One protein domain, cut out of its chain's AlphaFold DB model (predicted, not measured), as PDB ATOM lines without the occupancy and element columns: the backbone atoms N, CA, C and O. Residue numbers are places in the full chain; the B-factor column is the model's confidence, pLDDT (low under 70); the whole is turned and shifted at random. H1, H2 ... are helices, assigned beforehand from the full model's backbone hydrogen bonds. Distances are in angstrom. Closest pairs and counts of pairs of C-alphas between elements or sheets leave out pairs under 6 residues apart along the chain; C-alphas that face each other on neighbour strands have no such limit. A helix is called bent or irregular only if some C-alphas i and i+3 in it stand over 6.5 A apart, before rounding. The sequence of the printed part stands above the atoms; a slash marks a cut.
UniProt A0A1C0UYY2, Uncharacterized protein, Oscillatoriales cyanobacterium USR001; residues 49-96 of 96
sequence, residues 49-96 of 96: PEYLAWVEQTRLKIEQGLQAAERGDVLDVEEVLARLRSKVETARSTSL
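What this domain is: This is residues 49 to 96 of the 96 residues of an uncharacterized protein of Oscillatoriales cyanobacterium USR001 (UniProt A0A1C0UYY2). Two straight helices, H1 and H2, form the two arms of a wide, open V, joined at its closed end by the short link of residues 71 to 76. The space between the arms is empty, and the tips of the V, Pro 49 and Leu 96, are far from each other. The printed part has 48 residues with two named helices, H1 then H2, and no named strand; its class is all helix. It is extended, with a radius of gyration of the C-alphas of 15.9 A, and flat, spanning 41 by 31 by 12 A.

How they stand to each other: H1, residues 49 to 70, is followed by a short link of 6 residues and then by H2, residues 77 to 94. H1 and H2 are apart, with no C-alpha of the one within 8 A of the other. Residues 49 to 64, 67 to 72 and 75 to 96 stand free: no C-alpha 8 or more residues away along the chain lies within 10 A of theirs. In both H1 and H2, every O i to N i+4 pair is within hydrogen-bond range.

Where its parts are: H1 begins with C-alpha 49 at (32.552, -27.233, 33.631) and ends with C-alpha 70 at (8.322, -16.771, 16.058), 31.7 A from first to last C-alpha. H2 measures 26.0 A, from C-alpha 77 at (4.649, -6.371, 29.601) to C-alpha 94 at (-1.154, -19.171, 51.462). Neither helix is bent.

The domain as a whole: The C-alphas of Pro 49 and Leu 96 are the two farthest apart, at 41.8 A. The printed part has no cut, and Leu 96 is the chain's last residue. The mean pLDDT of the printed part is 92.7; residues 95 to 96 are under 70.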
ATOM      1  N   PRO A  49      33.730 -26.439  33.976       85.62
ATOM      2  CA  PRO A  49      32.552 -27.233  33.631       85.62
ATOM      3  C   PRO A  49      31.233 -26.545  34.009       85.62
ATOM      4  O   PRO A  49      30.257 -26.636  33.266       85.62
ATOM      5  N   GLU A  50      31.206 -25.829  35.133       85.25
ATOM      6  CA  GLU A  50      30.049 -25.076  35.616       85.25
ATOM      7  C   GLU A  50      29.690 -23.918  34.681       85.25
ATOM      8  O   GLU A  50      28.517 -23.749  34.336       85.25
ATOM      9  N   TYR A  51      30.685 -23.147  34.233       82.81
ATOM     10  CA  TYR A  51      30.468 -22.068  33.274       82.81
ATOM     11  C   TYR A  51      29.976 -22.605  31.932       82.81
ATOM     12  O   TYR A  51      28.967 -22.132  31.414       82.81
ATOM     13  N   LEU A  52      30.618 -23.649  31.400       89.06
ATOM     14  CA  LEU A  52      30.207 -24.265  30.137       89.06
ATOM     15  C   LEU A  52      28.779 -24.830  30.215       89.06
ATOM     16  O   LEU A  52      27.992 -24.665  29.280       89.06
ATOM     17  N   ALA A  53      28.408 -25.434  31.346       92.62
ATOM     18  CA  ALA A  53      27.043 -25.888  31.587       92.62
ATOM     19  C   ALA A  53      26.047 -24.717  31.633       92.62
ATOM     20  O   ALA A  53      24.969 -24.806  31.041       92.62
ATOM     21  N   TRP A  54      26.397 -23.611  32.295       93.25
ATOM     22  CA  TRP A  54      25.568 -22.405  32.325       93.25
ATOM     23  C   TRP A  54      25.395 -21.785  30.929       93.25
ATOM     24  O   TRP A  54      24.274 -21.410  30.567       93.25
ATOM     25  N   VAL A  55      26.463 -21.726  30.124       94.25
ATOM     26  CA  VAL A  55      26.423 -21.237  28.736       94.25
ATOM     27  C   VAL A  55      25.463 -22.083  27.905       94.25
ATOM     28  O   VAL A  55      24.561 -21.534  27.271       94.25
ATOM     29  N   GLU A  56      25.591 -23.412  27.947       96.06
ATOM     30  CA  GLU A  56      24.732 -24.295  27.153       96.06
ATOM     31  C   GLU A  56      23.266 -24.221  27.600       96.06
ATOM     32  O   GLU A  56      22.359 -24.112  26.772       96.06
ATOM     33  N   GLN A  57      23.007 -24.180  28.911       97.00
ATOM     34  CA  GLN A  57      21.653 -23.979  29.432       97.00
ATOM     35  C   GLN A  57      21.051 -22.640  28.992       97.00
ATOM     36  O   GLN A  57      19.860 -22.566  28.682       97.00
ATOM     37  N   THR A  58      21.853 -21.577  28.970       96.31
ATOM     38  CA  THR A  58      21.408 -20.246  28.545       96.31
ATOM     39  C   THR A  58      21.104 -20.230  27.054       96.31
ATOM     40  O   THR A  58      20.042 -19.752  26.657       96.31
ATOM     41  N   ARG A  59      21.972 -20.833  26.232       97.62
ATOM     42  CA  ARG A  59      21.757 -20.985  24.790       97.62
ATOM     43  C   ARG A  59      20.440 -21.703  24.493       97.62
ATOM     44  O   ARG A  59      19.654 -21.215  23.686       97.62
ATOM     45  N   LEU A  60      20.160 -22.807  25.189       97.81
ATOM     46  CA  LEU A  60      18.902 -23.547  25.044       97.81
ATOM     47  C   LEU A  60      17.676 -22.702  25.422       97.81
ATOM     48  O   LEU A  60      16.670 -22.742  24.718       97.81
ATOM     49  N   LYS A  61      17.748 -21.913  26.502       97.38
ATOM     50  CA  LYS A  61      16.647 -21.021  26.911       97.38
ATOM     51  C   LYS A  61      16.391 -19.904  25.899       97.38
ATOM     52  O   LYS A  61      15.235 -19.566  25.660       97.38
ATOM     53  N   ILE A  62      17.447 -19.342  25.307       97.50
ATOM     54  CA  ILE A  62      17.326 -18.325  24.252       97.50
ATOM     55  C   ILE A  62      16.654 -18.926  23.017       97.50
ATOM     56  O   ILE A  62      15.693 -18.350  22.519       97.50
ATOM     57  N   GLU A  63      17.106 -20.099  22.570       97.75
ATOM     58  CA  GLU A  63      16.527 -20.805  21.420       97.75
ATOM     59  C   GLU A  63      15.030 -21.087  21.628       97.75
ATOM     60  O   GLU A  63      14.203 -20.788  20.771       97.75
ATOM     61  N   GLN A  64      14.658 -21.585  22.811       96.56
ATOM     62  CA  GLN A  64      13.255 -21.804  23.178       96.56
ATOM     63  C   GLN A  64      12.435 -20.508  23.146       96.56
ATOM     64  O   GLN A  64      11.309 -20.503  22.649       96.56
ATOM     65  N   GLY A  65      12.991 -19.411  23.671       95.50
ATOM     66  CA  GLY A  65      12.350 -18.100  23.648       95.50
ATOM     67  C   GLY A  65      12.155 -17.569  22.229       95.50
ATOM     68  O   GLY A  65      11.086 -17.047  21.919       95.50
ATOM     69  N   LEU A  66      13.143 -17.758  21.352       96.94
ATOM     70  CA  LEU A  66      13.063 -17.355  19.951       96.94
ATOM     71  C   LEU A  66      11.972 -18.139  19.210       96.94
ATOM     72  O   LEU A  66      11.103 -17.534  18.591       96.94
ATOM     73  N   GLN A  67      11.935 -19.464  19.364       97.12
ATOM     74  CA  GLN A  67      10.904 -20.318  18.757       97.12
ATOM     75  C   GLN A  67       9.489 -20.021  19.279       97.12
ATOM     76  O   GLN A  67       8.501 -20.180  18.560       97.12
ATOM     77  N   ALA A  68       9.349 -19.636  20.550       95.38
ATOM     78  CA  ALA A  68       8.080 -19.147  21.088       95.38
ATOM     79  C   ALA A  68       7.694 -17.811  20.434       95.38
ATOM     80  O   ALA A  68       6.576 -17.664  19.942       95.38
ATOM     81  N   ALA A  69       8.640 -16.874  20.333       94.06
ATOM     82  CA  ALA A  69       8.398 -15.571  19.727       94.06
ATOM     83  C   ALA A  69       8.007 -15.656  18.244       94.06
ATOM     84  O   ALA A  69       7.062 -14.989  17.827       94.06
ATOM     85  N   GLU A  70       8.658 -16.521  17.466       95.94
ATOM     86  CA  GLU A  70       8.322 -16.771  16.058       95.94
ATOM     87  C   GLU A  70       6.895 -17.304  15.867       95.94
ATOM     88  O   GLU A  70       6.252 -17.020  14.857       95.94
ATOM     89  N   ARG A  71       6.372 -18.044  16.850       96.19
ATOM     90  CA  ARG A  71       4.987 -18.539  16.859       96.19
ATOM     91  C   ARG A  71       3.981 -17.516  17.392       96.19
ATOM     92  O   ARG A  71       2.785 -17.792  17.387       96.19
ATOM     93  N   GLY A  72       4.446 -16.344  17.820       93.50
ATOM     94  CA  GLY A  72       3.622 -15.315  18.447       93.50
ATOM     95  C   GLY A  72       3.314 -15.577  19.923       93.50
ATOM     96  O   GLY A  72       2.504 -14.854  20.496       93.50
ATOM     97  N   ASP A  73       3.973 -16.556  20.554       92.69
ATOM     98  CA  ASP A  73       3.834 -16.880  21.980       92.69
ATOM     99  C   ASP A  73       4.627 -15.874  22.846       92.69
ATOM    100  O   ASP A  73       5.520 -16.233  23.618       92.69
ATOM    101  N   VAL A  74       4.318 -14.585  22.695       92.62
ATOM    102  CA  VAL A  74       4.873 -13.474  23.479       92.62
ATOM    103  C   VAL A  74       3.797 -12.876  24.374       92.62
ATOM    104  O   VAL A  74       2.623 -12.835  24.018       92.62
ATOM    105  N   LEU A  75       4.203 -12.412  25.553       92.69
ATOM    106  CA  LEU A  75       3.308 -11.740  26.490       92.69
ATOM    107  C   LEU A  75       3.565 -10.240  26.462       92.69
ATOM    108  O   LEU A  75       4.716  -9.804  26.393       92.69
ATOM    109  N   ASP A  76       2.490  -9.467  26.574       94.50
ATOM    110  CA  ASP A  76       2.592  -8.036  26.822       94.50
ATOM    111  C   ASP A  76       3.183  -7.770  28.216       94.50
ATOM    112  O   ASP A  76       2.960  -8.527  29.168       94.50
ATOM    113  N   VAL A  77       3.950  -6.688  28.351       93.81
ATOM    114  CA  VAL A  77       4.649  -6.371  29.601       93.81
ATOM    115  C   VAL A  77       3.681  -6.131  30.764       93.81
ATOM    116  O   VAL A  77       3.952  -6.578  31.882       93.81
ATOM    117  N   GLU A  78       2.529  -5.507  30.515       97.00
ATOM    118  CA  GLU A  78       1.527  -5.251  31.551       97.00
ATOM    119  C   GLU A  78       0.880  -6.558  32.015       97.00
ATOM    120  O   GLU A  78       0.641  -6.766  33.209       97.00
ATOM    121  N   GLU A  79       0.676  -7.496  31.088       95.56
ATOM    122  CA  GLU A  79       0.199  -8.836  31.417       95.56
ATOM    123  C   GLU A  79       1.214  -9.603  32.279       95.56
ATOM    124  O   GLU A  79       0.836 -10.247  33.265       95.56
ATOM    125  N   VAL A  80       2.510  -9.507  31.963       95.81
ATOM    126  CA  VAL A  80       3.581 -10.113  32.770       95.81
ATOM    127  C   VAL A  80       3.571  -9.549  34.193       95.81
ATOM    128  O   VAL A  80       3.586 -10.320  35.158       95.81
ATOM    129  N   LEU A  81       3.497  -8.224  34.343       97.50
ATOM    130  CA  LEU A  81       3.477  -7.563  35.649       97.50
ATOM    131  C   LEU A  81       2.242  -7.946  36.471       97.50
ATOM    132  O   LEU A  81       2.365  -8.268  37.659       97.50
ATOM    133  N   ALA A  82       1.062  -7.982  35.848       96.81
ATOM    134  CA  ALA A  82      -0.174  -8.394  36.507       96.81
ATOM    135  C   ALA A  82      -0.093  -9.845  37.014       96.81
ATOM    136  O   ALA A  82      -0.421 -10.125  38.174       96.81
ATOM    137  N   ARG A  83       0.411 -10.766  36.179       96.62
ATOM    138  CA  ARG A  83       0.609 -12.177  36.549       96.62
ATOM    139  C   ARG A  83       1.610 -12.324  37.696       96.62
ATOM    140  O   ARG A  83       1.343 -13.066  38.639       96.62
ATOM    141  N   LEU A  84       2.737 -11.609  37.656       96.88
ATOM    142  CA  LEU A  84       3.735 -11.630  38.733       96.88
ATOM    143  C   LEU A  84       3.150 -11.136  40.060       96.88
ATOM    144  O   LEU A  84       3.314 -11.801  41.082       96.88
ATOM    145  N   ARG A  85       2.411 -10.022  40.041       95.88
ATOM    146  CA  ARG A  85       1.759  -9.474  41.238       95.88
ATOM    147  C   ARG A  85       0.767 -10.461  41.850       95.88
ATOM    148  O   ARG A  85       0.786 -10.671  43.058       95.88
ATOM    149  N   SER A  86      -0.042 -11.111  41.014       95.94
ATOM    150  CA  SER A  86      -0.998 -12.136  41.446       95.94
ATOM    151  C   SER A  86      -0.312 -13.340  42.106       95.94
ATOM    152  O   SER A  86      -0.747 -13.808  43.161       95.94
ATOM    153  N   LYS A  87       0.816 -13.805  41.548       95.38
ATOM    154  CA  LYS A  87       1.606 -14.902  42.136       95.38
ATOM    155  C   LYS A  87       2.155 -14.534  43.514       95.38
ATOM    156  O   LYS A  87       2.101 -15.360  44.421       95.38
ATOM    157  N   VAL A  88       2.657 -13.307  43.676       95.44
ATOM    158  CA  VAL A  88       3.161 -12.812  44.967       95.44
ATOM    159  C   VAL A  88       2.039 -12.735  46.000       95.44
ATOM    160  O   VAL A  88       2.211 -13.220  47.116       95.44
ATOM    161  N   GLU A  89       0.880 -12.185  45.630       94.94
ATOM    162  CA  GLU A  89      -0.260 -12.074  46.547       94.94
ATOM    163  C   GLU A  89      -0.772 -13.454  46.979       94.94
ATOM    164  O   GLU A  89      -0.975 -13.697  48.165       94.94
ATOM    165  N   THR A  90      -0.868 -14.399  46.038       94.69
ATOM    166  CA  THR A  90      -1.262 -15.787  46.327       94.69
ATOM    167  C   THR A  90      -0.277 -16.477  47.276       94.69
ATOM    168  O   THR A  90      -0.684 -17.168  48.212       94.69
ATOM    169  N   ALA A  91       1.031 -16.294  47.067       93.00
ATOM    170  CA  ALA A  91       2.046 -16.860  47.954       93.00
ATOM    171  C   ALA A  91       1.933 -16.283  49.374       93.00
ATOM    172  O   ALA A  91       2.074 -17.013  50.354       93.00
ATOM    173  N   ARG A  92       1.614 -14.989  49.488       89.44
ATOM    174  CA  ARG A  92       1.417 -14.309  50.770       89.44
ATOM    175  C   ARG A  92       0.172 -14.802  51.506       89.44
ATOM    176  O   ARG A  92       0.252 -15.048  52.704       89.44
ATOM    177  N   SER A  93      -0.951 -14.970  50.810       87.94
ATOM    178  CA  SER A  93      -2.199 -15.448  51.414       87.94
ATOM    179  C   SER A  93      -2.151 -16.921  51.826       87.94
ATOM    180  O   SER A  93      -2.884 -17.317  52.719       87.94
ATOM    181  N   THR A  94      -1.304 -17.729  51.179       80.38
ATOM    182  CA  THR A  94      -1.154 -19.171  51.462       80.38
ATOM    183  C   THR A  94      -0.139 -19.455  52.579       80.38
ATOM    184  O   THR A  94      -0.079 -20.565  53.093       80.38
ATOM    185  N   SER A  95       0.677 -18.465  52.955       67.81
ATOM    186  CA  SER A  95       1.674 -18.581  54.030       67.81
ATOM    187  C   SER A  95       1.145 -18.151  55.414       67.81
ATOM    188  O   SER A  95       1.937 -18.084  56.358       67.81
ATOM    189  N   LEU A  96      -0.151 -17.834  55.520       52.53
ATOM    190  CA  LEU A  96      -0.897 -17.521  56.747       52.53
ATOM    191  C   LEU A  96      -1.840 -18.680  57.087       52.53
ATOM    192  O   LEU A  96      -2.007 -18.941  58.297       52.53
TER     193      LEU A  96